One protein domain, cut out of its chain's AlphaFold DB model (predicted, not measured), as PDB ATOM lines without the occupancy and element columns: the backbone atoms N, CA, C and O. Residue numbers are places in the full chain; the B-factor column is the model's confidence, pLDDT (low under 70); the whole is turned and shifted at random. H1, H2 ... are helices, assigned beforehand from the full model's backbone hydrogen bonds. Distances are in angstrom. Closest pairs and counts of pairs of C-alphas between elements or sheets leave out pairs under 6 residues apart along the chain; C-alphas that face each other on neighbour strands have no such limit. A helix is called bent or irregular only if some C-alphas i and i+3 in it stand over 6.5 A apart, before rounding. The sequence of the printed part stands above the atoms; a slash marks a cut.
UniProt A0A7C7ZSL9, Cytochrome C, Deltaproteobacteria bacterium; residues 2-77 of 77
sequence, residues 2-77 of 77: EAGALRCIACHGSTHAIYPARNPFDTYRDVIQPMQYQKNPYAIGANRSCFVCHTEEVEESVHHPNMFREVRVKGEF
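This is residues 2 to 77 of the 77 residues of the protein "Cytochrome C" of Deltaproteobacteria bacterium (UniProt A0A7C7ZSL9). Little regular structure is present: this is a loop-built body in which one short helix, H3, and two single-turn helices, H1 and H2, are set among long winding links. Residues 13 to 28 loop out to one end of the longest axis, and residues 39 to 77 pass through the middle and loop out to the other end. The printed part has 76 residues, with H1, H2 and H3 in chain order and no named strand; the class is all helix, with 18 residues in named elements. It is compact, with a radius of gyration of the C-alphas of 12.8 A and spans of 40 by 31 by 24 A.

H3, residues 29 to 38, and H2, residues 9 to 12, only just touch, with 3 pairs of C-alphas within 8 A; the closest are those of Pro 34 and His 12, 7.8 A apart. H1, residues 2 to 5, is apart from both. In H3, 4 of 6 O i to N i+4 pairs are within hydrogen-bond range; H1 and H2 are too short for such a pair.

H3 measures 15.1 A from C-alpha 29 at (203.140, 199.728, 188.492) to C-alpha 38 at (205.801, 193.223, 175.123), and is irregular: C-alphas 30 and 33 are 8.4 A apart. H2 measures 5.0 A and H1 5.4 A, from C-alpha 2 at (185.943, 199.348, 164.273).

The two C-alphas farthest apart, those of Phe 25 and Glu 59, are 40.3 A apart. The printed part has no cut. The link from H1 to H2 is tight, that from H2 to H3 long. The pLDDT is under 70 in residues 2 to 4, 15 to 22 and 64 to 77.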
ATOM      1  N   GLU A   2     185.740 200.107 163.033       64.75
ATOM      2  CA  GLU A   2     185.943 199.348 164.273       64.75
ATOM      3  C   GLU A   2     187.051 199.935 165.166       64.75
ATOM      4  O   GLU A   2     187.025 199.728 166.380       64.75
ATOM      5  N   ALA A   3     187.985 200.724 164.618       64.19
ATOM      6  CA  ALA A   3     189.035 201.378 165.403       64.19
ATOM      7  C   ALA A   3     188.455 202.344 166.456       64.19
ATOM      8  O   ALA A   3     188.952 202.392 167.580       64.19
ATOM      9  N   GLY A   4     187.336 203.016 166.160       65.69
ATOM     10  CA  GLY A   4     186.602 203.838 167.131       65.69
ATOM     11  C   GLY A   4     186.027 203.078 168.341       65.69
ATOM     12  O   GLY A   4     185.650 203.708 169.333       65.69
ATOM     13  N   ALA A   5     185.969 201.740 168.302       73.81
ATOM     14  CA  ALA A   5     185.577 200.912 169.446       73.81
ATOM     15  C   ALA A   5     186.745 200.632 170.415       73.81
ATOM     16  O   ALA A   5     186.510 200.271 171.575       73.81
ATOM     17  N   LEU A   6     187.999 200.818 169.981       76.00
ATOM     18  CA  LEU A   6     189.176 200.604 170.820       76.00
ATOM     19  C   LEU A   6     189.305 201.728 171.853       76.00
ATOM     20  O   LEU A   6     189.436 202.910 171.540       76.00
ATOM     21  N   ARG A   7     189.273 201.353 173.134       82.19
ATOM     22  CA  ARG A   7     189.437 202.293 174.252       82.19
ATOM     23  C   ARG A   7     190.917 202.559 174.518       82.19
ATOM     24  O   ARG A   7     191.739 201.669 174.345       82.19
ATOM     25  N   CYS A   8     191.245 203.733 175.060       79.81
ATOM     26  CA  CYS A   8     192.625 204.141 175.368       79.81
ATOM     27  C   CYS A   8     193.398 203.088 176.186       79.81
ATOM     28  O   CYS A   8     194.571 202.831 175.924       79.81
ATOM     29  N   ILE A   9     192.713 202.441 177.137       84.94
ATOM     30  CA  ILE A   9     193.257 201.381 178.001       84.94
ATOM     31  C   ILE A   9     193.732 200.139 177.238       84.94
ATOM     32  O   ILE A   9     194.557 199.394 177.753       84.94
ATOM     33  N   ALA A  10     193.248 199.914 176.013       82.94
ATOM     34  CA  ALA A  10     193.676 198.780 175.204       82.94
ATOM     35  C   ALA A  10     195.178 198.849 174.892       82.94
ATOM     36  O   ALA A  10     195.850 197.827 174.980       82.94
ATOM     37  N   CYS A  11     195.707 200.047 174.613       81.75
ATOM     38  CA  CYS A  11     197.116 200.233 174.246       81.75
ATOM     39  C   CYS A  11     197.945 200.942 175.327       81.75
ATOM     40  O   CYS A  11     199.152 200.717 175.416       81.75
ATOM     41  N   HIS A  12     197.324 201.797 176.143       80.88
ATOM     42  CA  HIS A  12     198.010 202.655 177.117       80.88
ATOM     43  C   HIS A  12     197.895 202.175 178.568       80.88
ATOM     44  O   HIS A  12     198.253 202.927 179.462       80.88
ATOM     45  N   GLY A  13     197.385 200.975 178.859       81.25
ATOM     46  CA  GLY A  13     197.226 200.537 180.249       81.25
ATOM     47  C   GLY A  13     196.366 201.498 181.083       81.25
ATOM     48  O   GLY A  13     195.298 201.932 180.653       81.25
ATOM     49  N   SER A  14     196.806 201.825 182.300       81.06
ATOM     50  CA  SER A  14     196.047 202.691 183.215       81.06
ATOM     51  C   SER A  14     195.747 204.059 182.586       81.06
ATOM     52  O   SER A  14     196.656 204.798 182.222       81.06
ATOM     53  N   THR A  15     194.469 204.441 182.511       68.31
ATOM     54  CA  THR A  15     194.007 205.645 181.789       68.31
ATOM     55  C   THR A  15     194.516 206.972 182.360       68.31
ATOM     56  O   THR A  15     194.399 207.997 181.696       68.31
ATOM     57  N   HIS A  16     195.075 206.971 183.573       66.56
ATOM     58  CA  HIS A  16     195.671 208.151 184.213       66.56
ATOM     59  C   HIS A  16     197.203 208.098 184.286       66.56
ATOM     60  O   HIS A  16     197.827 209.002 184.839       66.56
ATOM     61  N   ALA A  17     197.820 207.060 183.725       69.25
ATOM     62  CA  ALA A  17     199.261 206.971 183.594       69.25
ATOM     63  C   ALA A  17     199.710 207.711 182.326       69.25
ATOM     64  O   ALA A  17     199.319 207.364 181.214       69.25
ATOM     65  N   ILE A  18     200.546 208.740 182.475       63.56
ATOM     66  CA  ILE A  18     201.186 209.399 181.329       63.56
ATOM     67  C   ILE A  18     202.380 208.542 180.919       63.56
ATOM     68  O   ILE A  18     203.276 208.350 181.728       63.56
ATOM     69  N   TYR A  19     202.412 208.027 179.691       65.81
ATOM     70  CA  TYR A  19     203.494 207.148 179.237       65.81
ATOM     71  C   TYR A  19     204.723 207.914 178.714       65.81
ATOM     72  O   TYR A  19     204.551 208.873 177.959       65.81
ATOM     73  N   PRO A  20     205.957 207.446 179.006       64.00
ATOM     74  CA  PRO A  20     206.291 206.435 180.017       64.00
ATOM     75  C   PRO A  20     205.997 206.959 181.435       64.00
ATOM     76  O   PRO A  20     206.376 208.078 181.779       64.00
ATOM     77  N   ALA A  21     205.321 206.147 182.253       66.31
ATOM     78  CA  ALA A  21     204.856 206.566 183.573       66.31
ATOM     79  C   ALA A  21     205.985 206.553 184.602       66.31
ATOM     80  O   ALA A  21     206.752 205.597 184.693       66.31
ATOM     81  N   ARG A  22     206.081 207.625 185.396       69.44
ATOM     82  CA  ARG A  22     207.024 207.729 186.512       69.44
ATOM     83  C   ARG A  22     206.247 207.606 187.816       69.44
ATOM     84  O   ARG A  22     205.576 208.548 188.227       69.44
ATOM     85  N   ASN A  23     206.336 206.446 188.450       75.75
ATOM     86  CA  ASN A  23     205.612 206.153 189.679       75.75
ATOM     87  C   ASN A  23     206.573 206.173 190.884       75.75
ATOM     88  O   ASN A  23     207.658 205.596 190.794       75.75
ATOM     89  N   PRO A  24     206.214 206.826 192.004       83.00
ATOM     90  CA  PRO A  24     207.093 206.936 193.169       83.00
ATOM     91  C   PRO A  24     207.192 205.651 194.005       83.00
ATOM     92  O   PRO A  24     208.073 205.564 194.854       83.00
ATOM     93  N   PHE A  25     206.299 204.677 193.801       84.94
ATOM     94  CA  PHE A  25     206.257 203.434 194.577       84.94
ATOM     95  C   PHE A  25     206.930 202.266 193.858       84.94
ATOM     96  O   PHE A  25     207.659 201.507 194.487       84.94
ATOM     97  N   ASP A  26     206.684 202.111 192.557       85.56
ATOM     98  CA  ASP A  26     207.317 201.077 191.738       85.56
ATOM     99  C   ASP A  26     207.345 201.497 190.267       85.56
ATOM    100  O   ASP A  26     206.314 201.871 189.707       85.56
ATOM    101  N   THR A  27     208.513 201.389 189.636       81.94
ATOM    102  CA  THR A  27     208.781 201.831 188.259       81.94
ATOM    103  C   THR A  27     207.792 201.290 187.222       81.94
ATOM    104  O   THR A  27     207.543 201.964 186.225       81.94
ATOM    105  N   TYR A  28     207.224 200.099 187.426       83.62
ATOM    106  CA  TYR A  28     206.393 199.414 186.436       83.62
ATOM    107  C   TYR A  28     204.918 199.293 186.818       83.62
ATOM    108  O   TYR A  28     204.127 198.784 186.022       83.62
ATOM    109  N   ARG A  29     204.520 199.803 187.988       84.62
ATOM    110  CA  ARG A  29     203.140 199.728 188.492       84.62
ATOM    111  C   ARG A  29     202.091 200.245 187.510       84.62
ATOM    112  O   ARG A  29     201.026 199.650 187.379       84.62
ATOM    113  N   ASP A  30     202.387 201.341 186.825       85.81
ATOM    114  CA  ASP A  30     201.433 201.996 185.925       85.81
ATOM    115  C   ASP A  30     201.476 201.441 184.494       85.81
ATOM    116  O   ASP A  30     200.628 201.779 183.670       85.81
ATOM    117  N   VAL A  31     202.442 200.560 184.211       85.75
ATOM    118  CA  VAL A  31     202.708 199.994 182.882       85.75
ATOM    119  C   VAL A  31     202.687 198.462 182.876       85.75
ATOM    120  O   VAL A  31     203.300 197.832 182.015       85.75
ATOM    121  N   ILE A  32     201.957 197.847 183.817       88.38
ATOM    122  CA  ILE A  32     201.884 196.384 183.982       88.38
ATOM    123  C   ILE A  32     201.458 195.694 182.683       88.38
ATOM    124  O   ILE A  32     202.114 194.747 182.257       88.38
ATOM    125  N   GLN A  33     200.401 196.184 182.028       88.69
ATOM    126  CA  GLN A  33     199.867 195.558 180.818       88.69
ATOM    127  C   GLN A  33     200.922 195.517 179.686       88.69
ATOM    128  O   GLN A  33     201.237 194.420 179.223       88.69
ATOM    129  N   PRO A  34     201.570 196.629 179.278       88.12
ATOM    130  CA  PRO A  34     202.673 196.543 178.319       88.12
ATOM    131  C   PRO A  34     203.851 195.676 178.763       88.12
ATOM    132  O   PRO A  34     204.423 194.941 177.956       88.12
ATOM    133  N   MET A  35     204.198 195.697 180.051       88.62
ATOM    134  CA  MET A  35     205.268 194.843 180.567       88.62
ATOM    135  C   MET A  35     204.936 193.352 180.428       88.62
ATOM    136  O   MET A  35     205.833 192.565 180.124       88.62
ATOM    137  N   GLN A  36     203.668 192.960 180.574       90.19
ATOM    138  CA  GLN A  36     203.216 191.578 180.385       90.19
ATOM    139  C   GLN A  36     203.265 191.137 178.919       90.19
ATOM    140  O   GLN A  36     203.740 190.040 178.631       90.19
ATOM    141  N   TYR A  37     202.802 191.984 177.997       89.88
ATOM    142  CA  TYR A  37     202.641 191.594 176.594       89.88
ATOM    143  C   TYR A  37     203.901 191.783 175.743       89.88
ATOM    144  O   TYR A  37     204.183 190.966 174.871       89.88
ATOM    145  N   GLN A  38     204.678 192.839 175.990       87.88
ATOM    146  CA  GLN A  38     205.801 193.223 175.123       87.88
ATOM    147  C   GLN A  38     207.120 193.468 175.861       87.88
ATOM    148  O   GLN A  38     208.115 193.847 175.237       87.88
ATOM    149  N   LYS A  39     207.148 193.246 177.185       88.50
ATOM    150  CA  LYS A  39     208.340 193.376 178.046       88.50
ATOM    151  C   LYS A  39     209.026 194.744 177.946       88.50
ATOM    152  O   LYS A  39     210.236 194.856 178.135       88.50
ATOM    153  N   ASN A  40     208.256 195.784 177.636       85.75
ATOM    154  CA  ASN A  40     208.725 197.159 177.617       85.75
ATOM    155  C   ASN A  40     207.619 198.106 178.131       85.75
ATOM    156  O   ASN A  40     206.438 197.788 177.987       85.75
ATOM    157  N   PRO A  41     207.983 199.258 178.722       84.81
ATOM    158  CA  PRO A  41     207.040 200.122 179.430       84.81
ATOM    159  C   PRO A  41     206.312 201.120 178.514       84.81
ATOM    160  O   PRO A  41     205.743 202.087 179.012       84.81
ATOM    161  N   TYR A  42     206.372 200.959 177.191       82.62
ATOM    162  CA  TYR A  42     205.717 201.855 176.233       82.62
ATOM    163  C   TYR A  42     204.316 201.352 175.874       82.62
ATOM    164  O   TYR A  42     203.950 200.245 176.251       82.62
ATOM    165  N   ALA A  43     203.521 202.147 175.154       84.12
ATOM    166  CA  ALA A  43     202.209 201.699 174.683       84.12
ATOM    167  C   ALA A  43     202.327 200.400 173.858       84.12
ATOM    168  O   ALA A  43     203.348 200.171 173.198       84.12
ATOM    169  N   ILE A  44     201.306 199.543 173.897       85.69
ATOM    170  CA  ILE A  44     201.275 198.323 173.075       85.69
ATOM    171  C   ILE A  44     201.372 198.709 171.592       85.69
ATOM    172  O   ILE A  44     200.674 199.613 171.143       85.69
ATOM    173  N   GLY A  45     202.275 198.054 170.856       81.19
ATOM    174  CA  GLY A  45     202.607 198.384 169.462       81.19
ATOM    175  C   GLY A  45     203.840 199.287 169.299       81.19
ATOM    176  O   GLY A  45     204.363 199.425 168.191       81.19
ATOM    177  N   ALA A  46     204.362 199.863 170.389       80.75
ATOM    178  CA  ALA A  46     205.585 200.664 170.358       80.75
ATOM    179  C   ALA A  46     206.805 199.878 169.858       80.75
ATOM    180  O   ALA A  46     206.994 198.708 170.189       80.75
ATOM    181  N   ASN A  47     207.707 200.549 169.138       78.44
ATOM    182  CA  ASN A  47     208.836 199.921 168.439       78.44
ATOM    183  C   ASN A  47     208.404 198.868 167.393       78.44
ATOM    184  O   ASN A  47     209.100 197.869 167.215       78.44
ATOM    185  N   ARG A  48     207.268 199.081 166.711       78.12
ATOM    186  CA  ARG A  48     206.715 198.165 165.690       78.12
ATOM    187  C   ARG A  48     206.435 196.757 166.238       78.12
ATOM    188  O   ARG A  48     206.582 195.759 165.538       78.12
ATOM    189  N   SER A  49     206.002 196.670 167.496       79.31
ATOM    190  CA  SER A  49     205.634 195.413 168.160       79.31
ATOM    191  C   SER A  49     204.198 194.961 167.849       79.31
ATOM    192  O   SER A  49     203.565 194.303 168.669       79.31
ATOM    193  N   CYS A  50     203.654 195.294 166.672       80.38
ATOM    194  CA  CYS A  50     202.257 195.024 166.291       80.38
ATOM    195  C   CYS A  50     201.885 193.533 166.407       80.38
ATOM    196  O   CYS A  50     200.752 193.190 166.748       80.38
ATOM    197  N   PHE A  51     202.876 192.657 166.220       83.62
ATOM    198  CA  PHE A  51     202.758 191.203 166.343       83.62
ATOM    199  C   PHE A  51     202.431 190.697 167.759       83.62
ATOM    200  O   PHE A  51     202.177 189.514 167.959       83.62
ATOM    201  N   VAL A  52     202.443 191.580 168.762       84.00
ATOM    202  CA  VAL A  52     202.007 191.275 170.133       84.00
ATOM    203  C   VAL A  52     200.509 190.961 170.192       84.00
ATOM    204  O   VAL A  52     200.084 190.184 171.046       84.00
ATOM    205  N   CYS A  53     199.717 191.542 169.286       81.12
ATOM    206  CA  CYS A  53     198.281 191.281 169.168       81.12
ATOM    207  C   CYS A  53     197.893 190.749 167.783       81.12
ATOM    208  O   CYS A  53     197.006 189.904 167.691       81.12
ATOM    209  N   HIS A  54     198.545 191.215 166.717       83.75
ATOM    210  CA  HIS A  54     198.264 190.767 165.356       83.75
ATOM    211  C   HIS A  54     199.109 189.541 165.012       83.75
ATOM    212  O   HIS A  54     200.319 189.633 164.843       83.75
ATOM    213  N   THR A  55     198.480 188.376 164.907       83.06
ATOM    214  CA  THR A  55     199.168 187.135 164.515       83.06
ATOM    215  C   THR A  55     199.385 187.017 163.005       83.06
ATOM    216  O   THR A  55     200.021 186.068 162.555       83.06
ATOM    217  N   GLU A  56     198.858 187.967 162.238       85.06
ATOM    218  CA  GLU A  56     198.907 188.047 160.778       85.06
ATOM    219  C   GLU A  56     199.295 189.472 160.352       85.06
ATOM    220  O   GLU A  56     199.267 190.404 161.163       85.06
ATOM    221  N   GLU A  57     199.691 189.638 159.088       79.38
ATOM    222  CA  GLU A  57     200.034 190.947 158.530       79.38
ATOM    223  C   GLU A  57     198.797 191.853 158.492       79.38
ATOM    224  O   GLU A  57     197.711 191.440 158.095       79.38
ATOM    225  N   VAL A  58     198.967 193.095 158.940       75.19
ATOM    226  CA  VAL A  58     197.908 194.105 158.965       75.19
ATOM    227  C   VAL A  58     198.223 195.183 157.941       75.19
ATOM    228  O   VAL A  58     199.244 195.860 158.043       75.19
ATOM    229  N   GLU A  59     197.333 195.332 156.960       71.62
ATOM    230  CA  GLU A  59     197.492 196.277 155.847       71.62
ATOM    231  C   GLU A  59     197.217 197.730 156.262       71.62
ATOM    232  O   GLU A  59     197.746 198.666 155.661       71.62
ATOM    233  N   GLU A  60     196.425 197.930 157.321       71.44
ATOM    234  CA  GLU A  60     196.000 199.248 157.783       71.44
ATOM    235  C   GLU A  60     196.420 199.540 159.227       71.44
ATOM    236  O   GLU A  60     196.383 198.701 160.129       71.44
ATOM    237  N   SER A  61     196.804 200.795 159.450       71.31
ATOM    238  CA  SER A  61     197.184 201.314 160.757       71.31
ATOM    239  C   SER A  61     195.950 201.801 161.518       71.31
ATOM    240  O   SER A  61     195.315 202.770 161.113       71.31
ATOM    241  N   VAL A  62     195.664 201.201 162.675       72.44
ATOM    242  CA  VAL A  62     194.581 201.634 163.586       72.44
ATOM    243  C   VAL A  62     194.976 202.813 164.493       72.44
ATOM    244  O   VAL A  62     194.325 203.083 165.504       72.44
ATOM    245  N   HIS A  63     196.063 203.523 164.174       73.69
ATOM    246  CA  HIS A  63     196.448 204.714 164.928       73.69
ATOM    247  C   HIS A  63     195.399 205.815 164.716       73.69
ATOM    248  O   HIS A  63     195.046 206.155 163.591       73.69
ATOM    249  N   HIS A  64     194.912 206.417 165.804       66.88
ATOM    250  CA  HIS A  64     194.077 207.613 165.696       66.88
ATOM    251  C   HIS A  64     194.852 208.756 165.001       66.88
ATOM    252  O   HIS A  64     196.079 208.796 165.100       66.88
ATOM    253  N   PRO A  65     194.167 209.749 164.395       61.00
ATOM    254  CA  PRO A  65     194.779 210.850 163.630       61.00
ATOM    255  C   PRO A  65     195.941 211.609 164.297       61.00
ATOM    256  O   PRO A  65     196.783 212.167 163.604       61.00
ATOM    257  N   ASN A  66     196.044 211.583 165.632       58.91
ATOM    258  CA  ASN A  66     197.122 212.229 166.399       58.91
ATOM    259  C   ASN A  66     198.151 211.244 166.996       58.91
ATOM    260  O   ASN A  66     198.995 211.638 167.798       58.91
ATOM    261  N   MET A  67     198.076 209.967 166.622       62.34
ATOM    262  CA  MET A  67     198.959 208.881 167.065       62.34
ATOM    263  C   MET A  67     199.863 208.366 165.932       62.34
ATOM    264  O   MET A  67     200.648 207.456 166.154       62.34
ATOM    265  N   PHE A  68     199.797 208.965 164.735       59.72
ATOM    266  CA  PHE A  68     200.636 208.612 163.580       59.72
ATOM    267  C   PHE A  68     202.104 209.046 163.698       59.72
ATOM    268  O   PHE A  68     202.907 208.750 162.815       59.72
ATOM    269  N   ARG A  69     202.496 209.733 164.780       60.09
ATOM    270  CA  ARG A  69     203.918 209.813 165.125       60.09
ATOM    271  C   ARG A  69     204.351 208.415 165.537       60.09
ATOM    272  O   ARG A  69     203.833 207.906 166.528       60.09
ATOM    273  N   GLU A  70     205.274 207.818 164.783       55.84
ATOM    274  CA  GLU A  70     205.783 206.485 165.092       55.84
ATOM    275  C   GLU A  70     206.161 206.414 166.572       55.84
ATOM    276  O   GLU A  70     206.921 207.238 167.092       55.84
ATOM    277  N   VAL A  71     205.563 205.451 167.268       58.53
ATOM    278  CA  VAL A  71     205.730 205.264 168.704       58.53
ATOM    279  C   VAL A  71     207.134 204.714 168.932       58.53
ATOM    280  O   VAL A  71     207.300 203.507 169.056       58.53
ATOM    281  N   ARG A  72     208.137 205.603 168.913       61.34
ATOM    282  CA  ARG A  72     209.576 205.348 169.089       61.34
ATOM    283  C   ARG A  72     210.068 204.098 168.341       61.34
ATOM    284  O   ARG A  72     209.898 202.975 168.806       61.34
ATOM    285  N   VAL A  73     210.794 204.275 167.242       58.66
ATOM    286  CA  VAL A  73     211.524 203.166 166.610       58.66
ATOM    287  C   VAL A  73     212.833 202.936 167.366       58.66
ATOM    288  O   VAL A  73     213.621 203.853 167.595       58.66
ATOM    289  N   LYS A  74     213.086 201.700 167.805       52.41
ATOM    290  CA  LYS A  74     214.354 201.347 168.452       52.41
ATOM    291  C   LYS A  74     215.504 201.554 167.454       52.41
ATOM    292  O   LYS A  74     215.662 200.746 166.549       52.41
ATOM    293  N   GLY A  75     216.324 202.584 167.669       55.25
ATOM    294  CA  GLY A  75     217.505 202.879 166.844       55.25
ATOM    295  C   GLY A  75     217.447 204.207 166.089       55.25
ATOM    296  O   GLY A  75     218.462 204.604 165.532       55.25
ATOM    297  N   GLU A  76     216.316 204.910 166.130       48.44
ATOM    298  CA  GLU A  76     216.178 206.254 165.566       48.44
ATOM    299  C   GLU A  76     216.005 207.257 166.719       48.44
ATOM    300  O   GLU A  76     215.106 207.111 167.555       48.44
ATOM    301  N   PHE A  77     216.940 208.208 166.810       43.03
ATOM    302  CA  PHE A  77     216.925 209.359 167.719       43.03
ATOM    303  C   PHE A  77     216.758 210.633 166.899       43.03
ATOM    304  O   PHE A  77     217.455 210.738 165.864       43.03
TER     305      PHE A  77